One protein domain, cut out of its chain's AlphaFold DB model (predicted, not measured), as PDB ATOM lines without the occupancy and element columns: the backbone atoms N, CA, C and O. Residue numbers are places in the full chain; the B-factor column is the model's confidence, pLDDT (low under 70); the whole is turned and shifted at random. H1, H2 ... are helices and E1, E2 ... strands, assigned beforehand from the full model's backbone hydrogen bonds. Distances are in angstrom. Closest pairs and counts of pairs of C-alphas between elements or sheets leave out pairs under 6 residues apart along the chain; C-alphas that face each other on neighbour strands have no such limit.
ATOM      1  N   LEU A  35      -7.923  20.270 -13.364       93.56
ATOM      2  CA  LEU A  35      -8.617  20.989 -12.303       93.56
ATOM      3  C   LEU A  35      -7.717  22.087 -11.755       93.56
ATOM      4  O   LEU A  35      -6.567  21.826 -11.411       93.56
ATOM      5  N   ARG A  36      -8.263  23.291 -11.627       92.44
ATOM      6  CA  ARG A  36      -7.578  24.455 -11.070       92.44
ATOM      7  C   ARG A  36      -8.371  25.010  -9.910       92.44
ATOM      8  O   ARG A  36      -9.594  24.880  -9.863       92.44
ATOM      9  N   GLY A  37      -7.702  25.665  -8.982       90.38
ATOM     10  CA  GLY A  37      -8.437  26.384  -7.967       90.38
ATOM     11  C   GLY A  37      -7.591  27.175  -7.007       90.38
ATOM     12  O   GLY A  37      -6.360  27.140  -7.029       90.38
ATOM     13  N   THR A  38      -8.304  27.901  -6.165       90.38
ATOM     14  CA  THR A  38      -7.734  28.720  -5.107       90.38
ATOM     15  C   THR A  38      -8.245  28.259  -3.752       90.38
ATOM     16  O   THR A  38      -9.349  27.722  -3.627       90.38
ATOM     17  N   ALA A  39      -7.434  28.448  -2.720       90.31
ATOM     18  CA  ALA A  39      -7.860  28.282  -1.341       90.31
ATOM     19  C   ALA A  39      -7.485  29.522  -0.542       90.31
ATOM     20  O   ALA A  39      -6.320  29.911  -0.517       90.31
ATOM     21  N   ILE A  40      -8.480  30.122   0.103       87.94
ATOM     22  CA  ILE A  40      -8.313  31.296   0.949       87.94
ATOM     23  C   ILE A  40      -8.445  30.863   2.405       87.94
ATOM     24  O   ILE A  40      -9.433  30.230   2.777       87.94
ATOM     25  N   LEU A  41      -7.470  31.226   3.231       87.19
ATOM     26  CA  LEU A  41      -7.628  31.269   4.679       87.19
ATOM     27  C   LEU A  41      -7.800  32.730   5.082       87.19
ATOM     28  O   LEU A  41      -6.881  33.530   4.905       87.19
ATOM     29  N   PHE A  42      -8.978  33.053   5.602       84.00
ATOM     30  CA  PHE A  42      -9.285  34.358   6.166       84.00
ATOM     31  C   PHE A  42      -9.391  34.219   7.681       84.00
ATOM     32  O   PHE A  42     -10.255  33.498   8.175       84.00
ATOM     33  N   ASP A  43      -8.502  34.874   8.422       78.75
ATOM     34  CA  ASP A  43      -8.604  34.922   9.878       78.75
ATOM     35  C   ASP A  43      -8.230  36.311  10.418       78.75
ATOM     36  O   ASP A  43      -7.045  36.607  10.626       78.75
ATOM     37  N   PRO A  44      -9.226  37.179  10.659       72.25
ATOM     38  CA  PRO A  44      -8.988  38.512  11.196       72.25
ATOM     39  C   PRO A  44      -8.505  38.490  12.657       72.25
ATOM     40  O   PRO A  44      -7.939  39.482  13.119       72.25
ATOM     41  N   ASP A  45      -8.676  37.376  13.379       74.88
ATOM     42  CA  ASP A  45      -8.350  37.250  14.804       74.88
ATOM     43  C   ASP A  45      -6.894  36.804  15.064       74.88
ATOM     44  O   ASP A  45      -6.454  36.736  16.218       74.88
ATOM     45  N   GLY A  46      -6.108  36.574  14.005       70.44
ATOM     46  CA  GLY A  46      -4.648  36.471  14.084       70.44
ATOM     47  C   GLY A  46      -4.054  35.061  14.046       70.44
ATOM     48  O   GLY A  46      -2.893  34.907  14.432       70.44
ATOM     49  N   SER A  47      -4.764  34.036  13.556       71.19
ATOM     50  CA  SER A  47      -4.156  32.719  13.269       71.19
ATOM     51  C   SER A  47      -3.467  32.658  11.899       71.19
ATOM     52  O   SER A  47      -3.363  31.593  11.290       71.19
ATOM     53  N   VAL A  48      -2.986  33.796  11.403       79.00
ATOM     54  CA  VAL A  48      -2.182  33.904  10.187       79.00
ATOM     55  C   VAL A  48      -1.000  34.830  10.463       79.00
ATOM     56  O   VAL A  48      -1.154  35.898  11.054       79.00
ATOM     57  N   GLU A  49       0.190  34.411  10.043       78.50
ATOM     58  CA  GLU A  49       1.430  35.180  10.121       78.50
ATOM     59  C   GLU A  49       2.017  35.414   8.723       78.50
ATOM     60  O   GLU A  49       1.794  34.634   7.797       78.50
ATOM     61  N   GLY A  50       2.828  36.466   8.597       80.38
ATOM     62  CA  GLY A  50       3.543  36.802   7.363       80.38
ATOM     63  C   GLY A  50       2.870  37.910   6.555       80.38
ATOM     64  O   GLY A  50       2.149  38.741   7.102       80.38
ATOM     65  N   SER A  51       3.176  37.941   5.262       82.31
ATOM     66  CA  SER A  51       2.494  38.713   4.215       82.31
ATOM     67  C   SER A  51       1.695  37.756   3.329       82.31
ATOM     68  O   SER A  51       1.835  36.542   3.462       82.31
ATOM     69  N   TRP A  52       0.873  38.267   2.411       83.94
ATOM     70  CA  TRP A  52       0.088  37.416   1.507       83.94
ATOM     71  C   TRP A  52       0.958  36.470   0.652       83.94
ATOM     72  O   TRP A  52       0.516  35.369   0.333       83.94
ATOM     73  N   ASP A  53       2.201  36.858   0.338       83.50
ATOM     74  CA  ASP A  53       3.163  36.110  -0.489       83.50
ATOM     75  C   ASP A  53       4.149  35.219   0.300       83.50
ATOM     76  O   ASP A  53       4.848  34.394  -0.289       83.50
ATOM     77  N   ASP A  54       4.188  35.332   1.632       83.75
ATOM     78  CA  ASP A  54       4.881  34.407   2.554       83.75
ATOM     79  C   ASP A  54       3.942  34.007   3.700       83.75
ATOM     80  O   ASP A  54       4.300  34.000   4.884       83.75
ATOM     81  N   CYS A  55       2.696  33.721   3.332       83.50
ATOM     82  CA  CYS A  55       1.640  33.501   4.296       83.50
ATOM     83  C   CYS A  55       1.790  32.143   4.973       83.50
ATOM     84  O   CYS A  55       2.011  31.116   4.323       83.50
ATOM     85  N   LYS A  56       1.662  32.137   6.299       81.44
ATOM     86  CA  LYS A  56       1.698  30.927   7.116       81.44
ATOM     87  C   LYS A  56       0.476  30.914   8.012       81.44
ATOM     88  O   LYS A  56       0.310  31.798   8.852       81.44
ATOM     89  N   GLY A  57      -0.355  29.886   7.871       82.00
ATOM     90  CA  GLY A  57      -1.367  29.625   8.883       82.00
ATOM     91  C   GLY A  57      -0.693  29.325  10.224       82.00
ATOM     92  O   GLY A  57       0.386  28.732  10.294       82.00
ATOM     93  N   THR A  58      -1.314  29.750  11.313       81.50
ATOM     94  CA  THR A  58      -0.885  29.456  12.679       81.50
ATOM     95  C   THR A  58      -2.037  28.850  13.472       81.50
ATOM     96  O   THR A  58      -3.126  28.595  12.950       81.50
ATOM     97  N   GLY A  59      -1.776  28.486  14.730       82.75
ATOM     98  CA  GLY A  59      -2.760  27.798  15.562       82.75
ATOM     99  C   GLY A  59      -3.254  26.502  14.913       82.75
ATOM    100  O   GLY A  59      -2.467  25.608  14.603       82.75
ATOM    101  N   GLY A  60      -4.569  26.404  14.709       83.94
ATOM    102  CA  GLY A  60      -5.212  25.260  14.066       83.94
ATOM    103  C   GLY A  60      -4.970  25.144  12.559       83.94
ATOM    104  O   GLY A  60      -5.509  24.207  11.984       83.94
ATOM    105  N   TYR A  61      -4.203  26.044  11.935       87.69
ATOM    106  CA  TYR A  61      -3.937  26.106  10.491       87.69
ATOM    107  C   TYR A  61      -2.440  26.031  10.144       87.69
ATOM    108  O   TYR A  61      -2.037  26.444   9.066       87.69
ATOM    109  N   SER A  62      -1.585  25.514  11.034       88.38
ATOM    110  CA  SER A  62      -0.124  25.446  10.805       88.38
ATOM    111  C   SER A  62       0.318  24.602   9.598       88.38
ATOM    112  O   SER A  62       1.479  24.623   9.207       88.38
ATOM    113  N   ASP A  63      -0.589  23.790   9.073       87.50
ATOM    114  CA  ASP A  63      -0.477  22.961   7.873       87.50
ATOM    115  C   ASP A  63      -1.035  23.649   6.615       87.50
ATOM    116  O   ASP A  63      -0.970  23.059   5.541       87.50
ATOM    117  N   PHE A  64      -1.596  24.858   6.733       89.75
ATOM    118  CA  PHE A  64      -2.110  25.626   5.605       89.75
ATOM    119  C   PHE A  64      -0.963  26.339   4.877       89.75
ATOM    120  O   PHE A  64      -0.417  27.321   5.383       89.75
ATOM    121  N   GLY A  65      -0.590  25.832   3.699       90.12
ATOM    122  CA  GLY A  65       0.512  26.372   2.902       90.12
ATOM    123  C   GLY A  65       0.855  25.548   1.659       90.12
ATOM    124  O   GLY A  65       0.207  24.550   1.332       90.12
ATOM    125  N   GLU A  66       1.917  25.957   0.970       91.88
ATOM    126  CA  GLU A  66       2.540  25.179  -0.104       91.88
ATOM    127  C   GLU A  66       2.832  23.725   0.319       91.88
ATOM    128  O   GLU A  66       3.257  23.437   1.441       91.88
ATOM    129  N   GLY A  67       2.628  22.791  -0.611       92.12
ATOM    130  CA  GLY A  67       2.895  21.367  -0.410       92.12
ATOM    131  C   GLY A  67       1.779  20.605   0.307       92.12
ATOM    132  O   GLY A  67       1.917  19.398   0.528       92.12
ATOM    133  N   MET A  68       0.664  21.263   0.641       92.94
ATOM    134  CA  MET A  68      -0.543  20.579   1.101       92.94
ATOM    135  C   MET A  68      -0.993  19.498   0.114       92.94
ATOM    136  O   MET A  68      -0.882  19.628  -1.105       92.94
ATOM    137  N   ARG A  69      -1.554  18.418   0.659       95.06
ATOM    138  CA  ARG A  69      -2.105  17.317  -0.133       95.06
ATOM    139  C   ARG A  69      -3.363  17.790  -0.859       95.06
ATOM    140  O   ARG A  69      -4.367  18.034  -0.208       95.06
ATOM    141  N   LEU A  70      -3.345  17.845  -2.185       96.50
ATOM    142  CA  LEU A  70      -4.563  17.934  -2.989       96.50
ATOM    143  C   LEU A  70      -4.945  16.542  -3.487       96.50
ATOM    144  O   LEU A  70      -4.149  15.880  -4.159       96.50
ATOM    145  N   SER A  71      -6.169  16.112  -3.190       96.94
ATOM    146  CA  SER A  71      -6.741  14.890  -3.753       96.94
ATOM    147  C   SER A  71      -8.104  15.143  -4.372       96.94
ATOM    148  O   SER A  71      -8.947  15.815  -3.785       96.94
ATOM    149  N   VAL A  72      -8.326  14.554  -5.544       97.44
ATOM    150  CA  VAL A  72      -9.612  14.555  -6.235       97.44
ATOM    151  C   VAL A  72     -10.114  13.121  -6.297       97.44
ATOM    152  O   VAL A  72      -9.451  12.237  -6.846       97.44
ATOM    153  N   LYS A  73     -11.284  12.892  -5.711       97.81
ATOM    154  CA  LYS A  73     -11.954  11.597  -5.643       97.81
ATOM    155  C   LYS A  73     -13.078  11.515  -6.664       97.81
ATOM    156  O   LYS A  73     -13.805  12.485  -6.877       97.81
ATOM    157  N   GLY A  74     -13.217  10.353  -7.286       97.06
ATOM    158  CA  GLY A  74     -14.308  10.017  -8.186       97.06
ATOM    159  C   GLY A  74     -15.559   9.546  -7.441       97.06
ATOM    160  O   GLY A  74     -15.697   9.681  -6.225       97.06
ATOM    161  N   LYS A  75     -16.510   8.975  -8.183       95.50
ATOM    162  CA  LYS A  75     -17.826   8.586  -7.642       95.50
ATOM    163  C   LYS A  75     -17.762   7.426  -6.642       95.50
ATOM    164  O   LYS A  75     -18.653   7.303  -5.802       95.50
ATOM    165  N   SER A  76     -16.780   6.542  -6.767       94.69
ATOM    166  CA  SER A  76     -16.594   5.377  -5.895       94.69
ATOM    167  C   SER A  76     -15.491   5.576  -4.850       94.69
ATOM    168  O   SER A  76     -14.997   4.587  -4.312       94.69
ATOM    169  N   ASP A  77     -15.156   6.834  -4.532       95.31
ATOM    170  CA  ASP A  77     -14.100   7.219  -3.578       95.31
ATOM    171  C   ASP A  77     -12.676   6.832  -4.034       95.31
ATOM    172  O   ASP A  77     -11.712   6.856  -3.271       95.31
ATOM    173  N   GLU A  78     -12.517   6.487  -5.312       96.94
ATOM    174  CA  GLU A  78     -11.228   6.280  -5.961       96.94
ATOM    175  C   GLU A  78     -10.527   7.614  -6.222       96.94
ATOM    176  O   GLU A  78     -11.158   8.588  -6.624       96.94
ATOM    177  N   ILE A  79      -9.208   7.665  -6.036       96.88
ATOM    178  CA  ILE A  79      -8.421   8.851  -6.380       96.88
ATOM    179  C   ILE A  79      -8.308   8.937  -7.902       96.88
ATOM    180  O   ILE A  79      -7.636   8.111  -8.519       96.88
ATOM    181  N   VAL A  80      -8.955   9.946  -8.484       96.94
ATOM    182  CA  VAL A  80      -8.915  10.253  -9.922       96.94
ATOM    183  C   VAL A  80      -7.924  11.364 -10.247       96.94
ATOM    184  O   VAL A  80      -7.596  11.561 -11.408       96.94
ATOM    185  N   GLY A  81      -7.414  12.076  -9.242       96.25
ATOM    186  CA  GLY A  81      -6.380  13.087  -9.431       96.25
ATOM    187  C   GLY A  81      -5.676  13.458  -8.135       96.25
ATOM    188  O   GLY A  81      -6.232  13.360  -7.039       96.25
ATOM    189  N   THR A  82      -4.436  13.901  -8.274       96.44
ATOM    190  CA  THR A  82      -3.631  14.501  -7.206       96.44
ATOM    191  C   THR A  82      -2.903  15.691  -7.789       96.44
ATOM    192  O   THR A  82      -2.526  15.647  -8.959       96.44
ATOM    193  N   GLY A  83      -2.677  16.722  -6.988       94.50
ATOM    194  CA  GLY A  83      -2.127  17.966  -7.503       94.50
ATOM    195  C   GLY A  83      -1.098  18.623  -6.609       94.50
ATOM    196  O   GLY A  83      -0.827  18.165  -5.497       94.50
ATOM    197  N   ASN A  84      -0.543  19.709  -7.133       93.06
ATOM    198  CA  ASN A  84       0.388  20.559  -6.412       93.06
ATOM    199  C   ASN A  84      -0.372  21.746  -5.834       93.06
ATOM    200  O   ASN A  84      -1.216  22.329  -6.511       93.06
ATOM    201  N   VAL A  85      -0.036  22.103  -4.601       94.12
ATOM    202  CA  VAL A  85      -0.537  23.298  -3.923       94.12
ATOM    203  C   VAL A  85       0.653  24.207  -3.686       94.12
ATOM    204  O   VAL A  85       1.657  23.759  -3.132       94.12
ATOM    205  N   VAL A  86       0.547  25.459  -4.106       93.00
ATOM    206  CA  VAL A  86       1.600  26.467  -3.988       93.00
ATOM    207  C   VAL A  86       1.048  27.733  -3.351       93.00
ATOM    208  O   VAL A  86      -0.143  28.027  -3.462       93.00
ATOM    209  N   ASN A  87       1.919  28.500  -2.701       91.75
ATOM    210  CA  ASN A  87       1.568  29.846  -2.268       91.75
ATOM    211  C   ASN A  87       1.368  30.744  -3.492       91.75
ATOM    212  O   ASN A  87       2.090  30.633  -4.493       91.75
ATOM    213  N   VAL A  88       0.404  31.657  -3.408       91.25
ATOM    214  CA  VAL A  88       0.339  32.762  -4.361       91.25
ATOM    215  C   VAL A  88       1.434  33.762  -4.017       91.25
ATOM    216  O   VAL A  88       1.654  34.098  -2.862       91.25
ATOM    217  N   THR A  89       2.159  34.190  -5.038       91.44
ATOM    218  CA  THR A  89       3.292  35.108  -4.964       91.44
ATOM    219  C   THR A  89       3.185  36.094  -6.114       91.44
ATOM    220  O   THR A  89       2.499  35.840  -7.105       91.44
ATOM    221  N   GLU A  90       3.946  37.182  -6.055       90.56
ATOM    222  CA  GLU A  90       4.006  38.145  -7.159       90.56
ATOM    223  C   GLU A  90       4.367  37.483  -8.504       90.56
ATOM    224  O   GLU A  90       3.897  37.897  -9.559       90.56
ATOM    225  N   ALA A  91       5.160  36.407  -8.476       90.81
ATOM    226  CA  ALA A  91       5.600  35.706  -9.676       90.81
ATOM    227  C   ALA A  91       4.505  34.866 -10.356       90.81
ATOM    228  O   ALA A  91       4.647  34.573 -11.541       90.81
ATOM    229  N   ASN A  92       3.453  34.460  -9.633       91.00
ATOM    230  CA  ASN A  92       2.383  33.607 -10.167       91.00
ATOM    231  C   ASN A  92       0.980  34.240 -10.093       91.00
ATOM    232  O   ASN A  92       0.020  33.603 -10.519       91.00
ATOM    233  N   LEU A  93       0.846  35.489  -9.628       89.75
ATOM    234  CA  LEU A  93      -0.433  36.216  -9.590       89.75
ATOM    235  C   LEU A  93      -1.168  36.199 -10.935       89.75
ATOM    236  O   LEU A  93      -2.374  35.981 -10.986       89.75
ATOM    237  N   GLU A  94      -0.443  36.403 -12.034       89.38
ATOM    238  CA  GLU A  94      -1.026  36.402 -13.377       89.38
ATOM    239  C   GLU A  94      -1.640  35.040 -13.739       89.38
ATOM    240  O   GLU A  94      -2.714  34.983 -14.341       89.38
ATOM    241  N   ASP A  95      -0.998  33.943 -13.331       85.94
ATOM    242  CA  ASP A  95      -1.498  32.584 -13.551       85.94
ATOM    243  C   ASP A  95      -2.729  32.299 -12.684       85.94
ATOM    244  O   ASP A  95      -3.698  31.714 -13.166       85.94
ATOM    245  N   VAL A  96      -2.733  32.790 -11.441       87.62
ATOM    246  CA  VAL A  96      -3.880  32.696 -10.527       87.62
ATOM    247  C   VAL A  96      -5.088  33.435 -11.088       87.62
ATOM    248  O   VAL A  96      -6.173  32.864 -11.155       87.62
ATOM    249  N   VAL A  97      -4.909  34.674 -11.552       86.94
ATOM    250  CA  VAL A  97      -5.997  35.460 -12.153       86.94
ATOM    251  C   VAL A  97      -6.524  34.791 -13.416       86.94
ATOM    252  O   VAL A  97      -7.733  34.713 -13.607       86.94
ATOM    253  N   ARG A  98      -5.645  34.256 -14.269       81.81
ATOM    254  CA  ARG A  98      -6.071  33.492 -15.452       81.81
ATOM    255  C   ARG A  98      -6.836  32.227 -15.099       81.81
ATOM    256  O   ARG A  98      -7.739  31.856 -15.837       81.81
ATOM    257  N   ALA A  99      -6.444  31.547 -14.029       75.94
ATOM    258  CA  ALA A  99      -7.124  30.347 -13.570       75.94
ATOM    259  C   ALA A  99      -8.470  30.660 -12.903       75.94
ATOM    260  O   ALA A  99      -9.376  29.834 -12.964       75.94
ATOM    261  N   ASP A 100      -8.606  31.841 -12.296       75.31
ATOM    262  CA  ASP A 100      -9.877  32.319 -11.756       75.31
ATOM    263  C   ASP A 100     -10.836  32.822 -12.842       75.31
ATOM    264  O   ASP A 100     -12.056  32.732 -12.678       75.31
ATOM    265  N   TRP A 101     -10.288  33.325 -13.950       69.88
ATOM    266  CA  TRP A 101     -11.027  33.910 -15.062       69.88
ATOM    267  C   TRP A 101     -12.084  32.938 -15.603       69.88
ATOM    268  O   TRP A 101     -11.759  31.915 -16.197       69.88
ATOM    269  N   GLY A 102     -13.365  33.259 -15.402       57.22
ATOM    270  CA  GLY A 102     -14.511  32.421 -15.791       57.22
ATOM    271  C   GLY A 102     -15.124  31.603 -14.648       57.22
ATOM    272  O   GLY A 102     -16.272  31.168 -14.742       57.22
ATOM    273  N   SER A 103     -14.409  31.454 -13.533       61.47
ATOM    274  CA  SER A 103     -14.881  30.753 -12.335       61.47
ATOM    275  C   SER A 103     -15.430  31.686 -11.254       61.47
ATOM    276  O   SER A 103     -16.319  31.281 -10.496       61.47
ATOM    277  N   ASN A 104     -14.930  32.931 -11.217       63.66
ATOM    278  CA  ASN A 104     -15.186  33.932 -10.177       63.66
ATOM    279  C   ASN A 104     -14.959  33.376  -8.755       63.66
ATOM    280  O   ASN A 104     -15.659  33.767  -7.818       63.66
ATOM    281  N   ALA A 105     -14.034  32.428  -8.582       60.72
ATOM    282  CA  ALA A 105     -13.759  31.765  -7.312       60.72
ATOM    283  C   ALA A 105     -13.147  32.721  -6.276       60.72
ATOM    284  O   ALA A 105     -13.480  32.613  -5.098       60.72
ATOM    285  N   ILE A 106     -12.334  33.691  -6.704       66.06
ATOM    286  CA  ILE A 106     -11.826  34.784  -5.849       66.06
ATOM    287  C   ILE A 106     -12.622  36.090  -6.001       66.06
ATOM    288  O   ILE A 106     -12.215  37.133  -5.497       66.06
ATOM    289  N   GLY A 107     -13.784  36.047  -6.662       64.56
ATOM    290  CA  GLY A 107     -14.689  37.193  -6.775       64.56
ATOM    291  C   GLY A 107     -14.188  38.325  -7.676       64.56
ATOM    292  O   GLY A 107     -14.779  39.408  -7.653       64.56
ATOM    293  N   LEU A 108     -13.147  38.090  -8.483       66.38
ATOM    294  CA  LEU A 108     -12.729  39.049  -9.497       66.38
ATOM    295  C   LEU A 108     -13.851  39.180 -10.529       66.38
ATOM    296  O   LEU A 108     -14.302  38.208 -11.127       66.38
ATOM    297  N   THR A 109     -14.358  40.399 -10.697       58.81
ATOM    298  CA  THR A 109     -15.354  40.679 -11.742       58.81
ATOM    299  C   THR A 109     -14.762  40.381 -13.118       58.81
ATOM    300  O   THR A 109     -13.573  40.607 -13.309       58.81
ATOM    301  N   GLU A 110     -15.573  39.908 -14.076       61.31
ATOM    302  CA  GLU A 110     -15.151  39.729 -15.475       61.31
ATOM    303  C   GLU A 110     -14.555  41.046 -16.000       61.31
ATOM    304  O   GLU A 110     -15.274  41.972 -16.386       61.31
ATOM    305  N   LYS A 111     -13.229  41.176 -15.948       62.69
ATOM    306  CA  LYS A 111     -12.516  42.299 -16.545       62.69
ATOM    307  C   LYS A 111     -12.203  41.940 -17.980       62.69
ATOM    308  O   LYS A 111     -12.004  40.785 -18.312       62.69
ATOM    309  N   GLU A 112     -12.106  42.941 -18.840       67.56
ATOM    310  CA  GLU A 112     -11.570  42.745 -20.191       67.56
ATOM    311  C   GLU A 112     -10.030  42.817 -20.206       67.56
ATOM    312  O   GLU A 112      -9.404  42.470 -21.206       67.56
ATOM    313  N   ASP A 113      -9.417  43.247 -19.095       85.88
ATOM    314  CA  ASP A 113      -7.984  43.510 -18.966       85.88
ATOM    315  C   ASP A 113      -7.363  42.694 -17.823       85.88
ATOM    316  O   ASP A 113      -7.667  42.896 -16.645       85.88
ATOM    317  N   LEU A 114      -6.470  41.773 -18.195       84.94
ATOM    318  CA  LEU A 114      -5.731  40.916 -17.272       84.94
ATOM    319  C   LEU A 114      -4.844  41.708 -16.314       84.94
ATOM    320  O   LEU A 114      -4.783  41.362 -15.139       84.94
ATOM    321  N   ALA A 115      -4.186  42.769 -16.786       88.69
ATOM    322  CA  ALA A 115      -3.305  43.558 -15.934       88.69
ATOM    323  C   ALA A 115      -4.107  44.258 -14.829       88.69
ATOM    324  O   ALA A 115      -3.721  44.219 -13.667       88.69
ATOM    325  N   ALA A 116      -5.275  44.806 -15.178       87.69
ATOM    326  CA  ALA A 116      -6.169  45.425 -14.205       87.69
ATOM    327  C   ALA A 116      -6.716  44.417 -13.179       87.69
ATOM    328  O   ALA A 116      -6.864  44.757 -12.011       87.69
ATOM    329  N   ALA A 117      -7.006  43.180 -13.596       86.75
ATOM    330  CA  ALA A 117      -7.448  42.123 -12.686       86.75
ATOM    331  C   ALA A 117      -6.328  41.656 -11.736       86.75
ATOM    332  O   ALA A 117      -6.588  41.406 -10.562       86.75
ATOM    333  N   VAL A 118      -5.083  41.583 -12.223       90.06
ATOM    334  CA  VAL A 118      -3.898  41.317 -11.389       90.06
ATOM    335  C   VAL A 118      -3.674  42.435 -10.378       90.06
ATOM    336  O   VAL A 118      -3.451  42.142  -9.207       90.06
ATOM    337  N   ASP A 119      -3.777  43.695 -10.800       90.31
ATOM    338  CA  ASP A 119      -3.649  44.839  -9.896       90.31
ATOM    339  C   ASP A 119      -4.764  44.845  -8.837       90.31
ATOM    340  O   ASP A 119      -4.473  45.034  -7.662       90.31
ATOM    341  N   GLU A 120      -6.016  44.550  -9.208       86.81
ATOM    342  CA  GLU A 120      -7.139  44.448  -8.259       86.81
ATOM    343  C   GLU A 120      -6.937  43.316  -7.241       86.81
ATOM    344  O   GLU A 120      -7.177  43.512  -6.048       86.81
ATOM    345  N   LEU A 121      -6.459  42.146  -7.681       86.81
ATOM    346  CA  LEU A 121      -6.131  41.047  -6.774       86.81
ATOM    347  C   LEU A 121      -4.973  41.416  -5.841       86.81
ATOM    348  O   LEU A 121      -5.053  41.145  -4.645       86.81
ATOM    349  N   ARG A 122      -3.915  42.045  -6.363       89.69
ATOM    350  CA  ARG A 122      -2.783  42.496  -5.545       89.69
ATOM    351  C   ARG A 122      -3.246  43.501  -4.493       89.69
ATOM    352  O   ARG A 122      -2.971  43.304  -3.315       89.69
ATOM    353  N   ASP A 123      -4.009  44.512  -4.899       87.75
ATOM    354  CA  ASP A 123      -4.562  45.520  -3.993       87.75
ATOM    355  C   ASP A 123      -5.447  44.870  -2.920       87.75
ATOM    356  O   ASP A 123      -5.374  45.238  -1.748       87.75
ATOM    357  N   PHE A 124      -6.262  43.875  -3.281       84.75
ATOM    358  CA  PHE A 124      -7.063  43.110  -2.323       84.75
ATOM    359  C   PHE A 124      -6.189  42.364  -1.302       84.75
ATOM    360  O   PHE A 124      -6.432  42.460  -0.098       84.75
ATOM    361  N   LEU A 125      -5.146  41.670  -1.764       85.69
ATOM    362  CA  LEU A 125      -4.221  40.919  -0.909       85.69
ATOM    363  C   LEU A 125      -3.382  41.830   0.003       85.69
ATOM    364  O   LEU A 125      -3.064  41.449   1.128       85.69
ATOM    365  N   GLU A 126      -3.040  43.036  -0.453       85.75
ATOM    366  CA  GLU A 126      -2.280  44.022   0.324       85.75
ATOM    367  C   GLU A 126      -3.146  44.833   1.300       85.75
ATOM    368  O   GLU A 126      -2.654  45.262   2.346       85.75
ATOM    369  N   SER A 127      -4.421  45.068   0.971       80.69
ATOM    370  CA  SER A 127      -5.318  45.934   1.753       80.69
ATOM    371  C   SER A 127      -6.165  45.210   2.799       80.69
ATOM    372  O   SER A 127      -6.782  45.881   3.627       80.69
ATOM    373  N   GLY A 128      -6.206  43.874   2.782       67.31
ATOM    374  CA  GLY A 128      -7.000  43.075   3.715       67.31
ATOM    375  C   GLY A 128      -6.701  43.394   5.185       67.31
ATOM    376  O   GLY A 128      -5.611  43.120   5.689       67.31
ATOM    377  N   GLU A 129      -7.684  43.953   5.903       64.06
ATOM    378  CA  GLU A 129      -7.676  44.014   7.370       64.06
ATOM    379  C   GLU A 129      -7.891  42.589   7.908       64.06
ATOM    380  O   GLU A 129      -9.017  42.143   8.113       64.06
ATOM    381  N   GLY A 130      -6.793  41.848   8.053       61.91
ATOM    382  CA  GLY A 130      -6.789  40.407   8.300       61.91
ATOM    383  C   GLY A 130      -5.963  39.728   7.215       61.91
ATOM    384  O   GLY A 130      -6.238  39.883   6.027       61.91
ATOM    385  N   LEU A 131      -4.899  39.030   7.610       62.34
ATOM    386  CA  LEU A 131      -4.009  38.381   6.652       62.34
ATOM    387  C   LEU A 131      -4.766  37.275   5.904       62.34
ATOM    388  O   LEU A 131      -5.313  36.359   6.518       62.34
ATOM    389  N   LEU A 132      -4.772  37.372   4.576       76.19
ATOM    390  CA  LEU A 132      -5.307  36.363   3.666       76.19
ATOM    391  C   LEU A 132      -4.159  35.454   3.221       76.19
ATOM    392  O   LEU A 132      -3.265  35.907   2.504       76.19
ATOM    393  N   CYS A 133      -4.185  34.171   3.594       87.25
ATOM    394  CA  CYS A 133      -3.352  33.196   2.885       87.25
ATOM    395  C   CYS A 133      -4.102  32.735   1.648       87.25
ATOM    396  O   CYS A 133      -5.137  32.077   1.764       87.25
ATOM    397  N   LEU A 134      -3.561  33.052   0.476       89.12
ATOM    398  CA  LEU A 134      -4.068  32.563  -0.794       89.12
ATOM    399  C   LEU A 134      -3.136  31.471  -1.321       89.12
ATOM    400  O   LEU A 134      -1.948  31.696  -1.557       89.12
ATOM    401  N   LEU A 135      -3.694  30.282  -1.517       91.31
ATOM    402  CA  LEU A 135      -3.034  29.173  -2.189       91.31
ATOM    403  C   LEU A 135      -3.633  28.988  -3.573       91.31
ATOM    404  O   LEU A 135      -4.831  29.191  -3.778       91.31
ATOM    405  N   TYR A 136      -2.795  28.539  -4.493       92.44
ATOM    406  CA  TYR A 136      -3.190  28.093  -5.815       92.44
ATOM    407  C   TYR A 136      -2.884  26.613  -5.969       92.44
ATOM    408  O   TYR A 136      -1.880  26.120  -5.450       92.44
ATOM    409  N   PHE A 137      -3.741  25.896  -6.682       93.62
ATOM    410  CA  PHE A 137      -3.509  24.491  -6.948       93.62
ATOM    411  C   PHE A 137      -3.979  24.056  -8.327       93.62
ATOM    412  O   PHE A 137      -4.944  24.584  -8.883       93.62
ATOM    413  N   GLU A 138      -3.307  23.026  -8.835       94.12
ATOM    414  CA  GLU A 138      -3.658  22.342 -10.075       94.12
ATOM    415  C   GLU A 138      -3.554  20.827  -9.898       94.12
ATOM    416  O   GLU A 138      -2.628  20.335  -9.246       94.12
ATOM    417  N   ALA A 139      -4.477  20.083 -10.504       95.25
ATOM    418  CA  ALA A 139      -4.443  18.628 -10.575       95.25
ATOM    419  C   ALA A 139      -4.934  18.145 -11.940       95.25
ATOM    420  O   ALA A 139      -6.027  18.509 -12.370       95.25
ATOM    421  N   ASP A 140      -4.182  17.257 -12.582       95.00
ATOM    422  CA  ASP A 140      -4.709  16.496 -13.713       95.00
ATOM    423  C   ASP A 140      -5.654  15.413 -13.182       95.00
ATOM    424  O   ASP A 140      -5.284  14.633 -12.294       95.00
ATOM    425  N   ILE A 141      -6.884  15.380 -13.700       95.69
ATOM    426  CA  ILE A 141      -7.938  14.489 -13.207       95.69
ATOM    427  C   ILE A 141      -8.409  13.525 -14.294       95.69
ATOM    428  O   ILE A 141      -8.689  13.903 -15.430       95.69
ATOM    429  N   GLU A 142      -8.547  12.254 -13.941       95.50
ATOM    430  CA  GLU A 142      -9.188  11.270 -14.803       95.50
ATOM    431  C   GLU A 142     -10.687  11.579 -14.957       95.50
ATOM    432  O   GLU A 142     -11.330  12.033 -14.003       95.50
ATOM    433  N   PRO A 143     -11.282  11.302 -16.133       94.75
ATOM    434  CA  PRO A 143     -12.703  11.533 -16.344       94.75
ATOM    435  C   PRO A 143     -13.578  10.770 -15.342       94.75
ATOM    436  O   PRO A 143     -13.578   9.541 -15.295       94.75
ATOM    437  N   SER A 144     -14.412  11.503 -14.613       95.75
ATOM    438  CA  SER A 144     -15.444  10.965 -13.727       95.75
ATOM    439  C   SER A 144     -16.770  11.696 -13.942       95.75
ATOM    440  O   SER A 144     -16.827  12.803 -14.470       95.75
ATOM    441  N   THR A 145     -17.870  11.066 -13.524       96.38
ATOM    442  CA  THR A 145     -19.203  11.706 -13.501       96.38
ATOM    443  C   THR A 145     -19.397  12.615 -12.284       96.38
ATOM    444  O   THR A 145     -20.323  13.428 -12.256       96.38
ATOM    445  N   TYR A 146     -18.525  12.469 -11.286       97.06
ATOM    446  CA  TYR A 146     -18.559  13.162 -10.008       97.06
ATOM    447  C   TYR A 146     -17.141  13.372  -9.486       97.06
ATOM    448  O   TYR A 146     -16.301  12.482  -9.632       97.06
ATOM    449  N   TYR A 147     -16.912  14.506  -8.843       97.56
ATOM    450  CA  TYR A 147     -15.637  14.875  -8.257       97.56
ATOM    451  C   TYR A 147     -15.853  15.372  -6.830       97.56
ATOM    452  O   TYR A 147     -16.705  16.227  -6.600       97.56
ATOM    453  N   SER A 148     -15.072  14.857  -5.887       97.62
ATOM    454  CA  SER A 148     -14.912  15.414  -4.542       97.62
ATOM    455  C   SER A 148     -13.469  15.899  -4.417       97.62
ATOM    456  O   SER A 148     -12.528  15.114  -4.531       97.62
ATOM    457  N   VAL A 149     -13.295  17.213  -4.302       96.69
ATOM    458  CA  VAL A 149     -11.999  17.887  -4.200       96.69
ATOM    459  C   VAL A 149     -11.715  18.105  -2.723       96.69
ATOM    460  O   VAL A 149     -12.495  18.758  -2.038       96.69
ATOM    461  N   GLU A 150     -10.607  17.569  -2.235       96.12
ATOM    462  CA  GLU A 150     -10.203  17.616  -0.831       96.12
ATOM    463  C   GLU A 150      -8.817  18.261  -0.738       96.12
ATOM    464  O   GLU A 150      -7.866  17.813  -1.393       96.12
ATOM    465  N   LEU A 151      -8.713  19.311   0.082       93.50
ATOM    466  CA  LEU A 151      -7.456  19.983   0.390       93.50
ATOM    467  C   LEU A 151      -7.013  19.601   1.807       93.50
ATOM    468  O   LEU A 151      -7.639  19.966   2.804       93.50
ATOM    469  N   ALA A 152      -5.923  18.845   1.874       88.06
ATOM    470  CA  ALA A 152      -5.438  18.138   3.050       88.06
ATOM    471  C   ALA A 152      -6.557  17.324   3.713       88.06
ATOM    472  O   ALA A 152      -6.982  16.328   3.144       88.06
ATOM    473  N   ASP A 153      -7.023  17.745   4.888       88.25
ATOM    474  CA  ASP A 153      -8.120  17.126   5.639       88.25
ATOM    475  C   ASP A 153      -9.125  18.197   6.113       88.25
ATOM    476  O   ASP A 153      -9.750  18.081   7.168       88.25
ATOM    477  N   ARG A 154      -9.255  19.295   5.352       87.19
ATOM    478  CA  ARG A 154     -10.037  20.491   5.726       87.19
ATOM    479  C   ARG A 154     -11.479  20.471   5.208       87.19
ATOM    480  O   ARG A 154     -12.143  21.502   5.187       87.19
ATOM    481  N   GLY A 155     -11.965  19.288   4.839       88.50
ATOM    482  CA  GLY A 155     -13.256  19.079   4.188       88.50
ATOM    483  C   GLY A 155     -13.122  18.915   2.676       88.50
ATOM    484  O   GLY A 155     -12.026  19.014   2.117       88.50
ATOM    485  N   ASP A 156     -14.250  18.644   2.028       93.25
ATOM    486  CA  ASP A 156     -14.317  18.430   0.590       93.25
ATOM    487  C   ASP A 156     -15.389  19.292  -0.083       93.25
ATOM    488  O   ASP A 156     -16.419  19.636   0.503       93.25
ATOM    489  N   LEU A 157     -15.132  19.638  -1.343       94.12
ATOM    490  CA  LEU A 157     -16.096  20.262  -2.235       94.12
ATOM    491  C   LEU A 157     -16.494  19.268  -3.310       94.12
ATOM    492  O   LEU A 157     -15.657  18.673  -3.984       94.12
ATOM    493  N   SER A 158     -17.794  19.114  -3.483       96.44
ATOM    494  CA  SER A 158     -18.368  18.067  -4.304       96.44
ATOM    495  C   SER A 158     -19.075  18.658  -5.523       96.44
ATOM    496  O   SER A 158     -19.915  19.546  -5.382       96.44
ATOM    497  N   TYR A 159     -18.752  18.151  -6.714       96.38
ATOM    498  CA  TYR A 159     -19.258  18.637  -7.997       96.38
ATOM    499  C   TYR A 159     -19.611  17.484  -8.935       96.38
ATOM    500  O   TYR A 159     -18.895  16.489  -9.045       96.38
ATOM    501  N   SER A 160     -20.687  17.639  -9.698       97.00
ATOM    502  CA  SER A 160     -20.901  16.829 -10.897       97.00
ATOM    503  C   SER A 160     -19.956  17.251 -12.027       97.00
ATOM    504  O   SER A 160     -19.486  18.390 -12.087       97.00
ATOM    505  N   GLN A 161     -19.711  16.348 -12.980       95.62
ATOM    506  CA  GLN A 161     -18.920  16.671 -14.173       95.62
ATOM    507  C   GLN A 161     -19.490  17.858 -14.957       95.62
ATOM    508  O   GLN A 161     -18.737  18.698 -15.441       95.62
ATOM    509  N   ASP A 162     -20.815  17.942 -15.074       95.50
ATOM    510  CA  ASP A 162     -21.474  19.026 -15.803       95.50
ATOM    511  C   ASP A 162     -21.317  20.376 -15.093       95.50
ATOM    512  O   ASP A 162     -21.245  21.410 -15.757       95.50
ATOM    513  N   GLU A 163     -21.256  20.389 -13.759       94.06
ATOM    514  CA  GLU A 163     -20.969  21.602 -12.989       94.06
ATOM    515  C   GLU A 163     -19.529  22.061 -13.185       94.06
ATOM    516  O   GLU A 163     -19.325  23.231 -13.498       94.06
ATOM    517  N   LEU A 164     -18.545  21.157 -13.078       92.56
ATOM    518  CA  LEU A 164     -17.149  21.527 -13.329       92.56
ATOM    519  C   LEU A 164     -16.929  21.978 -14.770       92.56
ATOM    520  O   LEU A 164     -16.268  22.984 -14.979       92.56
ATOM    521  N   ARG A 165     -17.546  21.329 -15.763       91.69
ATOM    522  CA  ARG A 165     -17.458  21.774 -17.164       91.69
ATOM    523  C   ARG A 165     -17.986  23.190 -17.374       91.69
ATOM    524  O   ARG A 165     -17.393  23.942 -18.137       91.69
ATOM    525  N   LYS A 166     -19.082  23.565 -16.707       89.19
ATOM    526  CA  LYS A 166     -19.622  24.938 -16.764       89.19
ATOM    527  C   LYS A 166     -18.709  25.964 -16.097       89.19
ATOM    528  O   LYS A 166     -18.823  27.139 -16.413       89.19
ATOM    529  N   LYS A 167     -17.865  25.515 -15.171       87.19
ATOM    530  CA  LYS A 167     -16.868  26.317 -14.460       87.19
ATOM    531  C   LYS A 167     -15.464  26.160 -15.040       87.19
ATOM    532  O   LYS A 167     -14.509  26.539 -14.381       87.19
ATOM    533  N   GLU A 168     -15.328  25.519 -16.201       89.12
ATOM    534  CA  GLU A 168     -14.028  25.252 -16.829       89.12
ATOM    535  C   GLU A 168     -13.027  24.555 -15.883       89.12
ATOM    536  O   GLU A 168     -11.834  24.827 -15.896       89.12
ATOM    537  N   PHE A 169     -13.531  23.641 -15.045       91.50
ATOM    538  CA  PHE A 169     -12.777  22.901 -14.025       91.50
ATOM    539  C   PHE A 169     -12.080  23.770 -12.969       91.50
ATOM    540  O   PHE A 169     -11.126  23.327 -12.331       91.50
ATOM    541  N   ALA A 170     -12.610  24.966 -12.720       89.38
ATOM    542  CA  ALA A 170     -12.148  25.847 -11.662       89.38
ATOM    543  C   ALA A 170     -13.022  25.764 -10.395       89.38
ATOM    544  O   ALA A 170     -14.261  25.738 -10.449       89.38
ATOM    545  N   VAL A 171     -12.368  25.718  -9.232       90.75
ATOM    546  CA  VAL A 171     -12.999  25.613  -7.905       90.75
ATOM    547  C   VAL A 171     -12.335  26.553  -6.893       90.75
ATOM    548  O   VAL A 171     -11.181  26.934  -7.054       90.75
ATOM    549  N   GLY A 172     -13.055  26.913  -5.831       88.81
ATOM    550  CA  GLY A 172     -12.548  27.794  -4.775       88.81
ATOM    551  C   GLY A 172     -12.889  27.261  -3.392       88.81
ATOM    552  O   GLY A 172     -14.039  26.893  -3.145       88.81
ATOM    553  N   PHE A 173     -11.903  27.240  -2.500       88.00
ATOM    554  CA  PHE A 173     -12.065  26.959  -1.077       88.00
ATOM    555  C   PHE A 173     -11.951  28.255  -0.286       88.00
ATOM    556  O   PHE A 173     -11.075  29.076  -0.551       88.00
ATOM    557  N   SER A 174     -12.783  28.392   0.740       86.44
ATOM    558  CA  SER A 174     -12.565  29.386   1.780       86.44
ATOM    559  C   SER A 174     -12.654  28.727   3.143       86.44
ATOM    560  O   SER A 174     -13.579  27.956   3.406       86.44
ATOM    561  N   LEU A 175     -11.682  29.031   3.990       85.44
ATOM    562  CA  LEU A 175     -11.556  28.553   5.359       85.44
ATOM    563  C   LEU A 175     -11.419  29.750   6.302       85.44
ATOM    564  O   LEU A 175     -10.926  30.805   5.902       85.44
ATOM    565  N   GLY A 176     -11.807  29.541   7.558       79.81
ATOM    566  CA  GLY A 176     -11.796  30.566   8.598       79.81
ATOM    567  C   GLY A 176     -13.169  31.191   8.848       79.81
ATOM    568  O   GLY A 176     -14.170  30.778   8.254       79.81
TER     569      GLY A 176
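What this domain is: This is residues 35 to 176 of the 178 residues of an uncharacterized protein of Nocardioides sp. KIGAM211 (UniProt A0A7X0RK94). One seven-stranded sheet curls like part of a barrel: the side made by E6, E5 and E2 folds back to face the side made by E4, E1 and E7, with E3 as the hinge of this folded sheet, and the ring stays open between E6 and E7. H1 packs across E4 and E1, H2 packs on H1, and the short H3 sits in the turn from E6 to E7. The 142 printed residues hold three named helices and seven named strands, in the order E1 E2 E3 H1 H2 E4 E5 E6 H3 E7; the class is mixed, helices and strands. The sheet is mixed, in the order E6 E5 E2 E3 E4 E1 E7. The whole is compact, with a radius of gyration of the C-alphas of 14.9 A, and only just flat, spanning 42 by 40 by 22 A.

How they stand to each other: E1, residues 35 to 42, is an inner strand, antiparallel to E4, residues 132 to 141; N 37 and O 137 are 3.0 A apart. On its other side E1 is parallel to E7, residues 170 to 175, with N 40 and O 173 2.9 A apart. E2, residues 70 to 73, and E3, residues 79 to 87, form a hairpin, with N 72 and O 81 2.8 A apart. E3 is antiparallel to E4, with N 86 and O 136 2.9 A apart. H1, residues 93 to 100, is on the sheet at a height of 9.2 A, and its closest C-alphas to E1 are those of Ala 99 and Arg 36, 6.4 A apart. H2, residues 114 to 127, touches H1 about perpendicular, at 75 degrees; the C-alphas of Glu 94 and Val 118 are closest, 6.0 A apart. H2 only grazes the sheet, with residues 124 to 126. E5, residues 146 to 151, is antiparallel to E2, with N 150 and O 71 2.9 A apart, and forms a hairpin with E6, residues 156 to 160, with N 149 and O 157 2.8 A apart. H3, residues 161 to 166, is on the same face as H1. Every O i to N i+4 pair is within hydrogen-bond range in H1, H2 and H3.

Where its parts are: E1 begins at C-alpha 35, (-8.617, 20.989, -12.303), and is 22.8 A long. E3 is 23.6 A long, H2 19.7 A and E4 27.8 A. E7, 17.2 A long, ends at C-alpha 175, (-11.556, 28.553, 5.359).

The domain as a whole: The C-alphas farthest apart, of Ser 76 and Ser 127, are 42.8 A apart. The printed part has no cut. The links E1 to E2 and H1 to H2 are long. Residues 101 to 112 and 128 to 131 have pLDDT under 70.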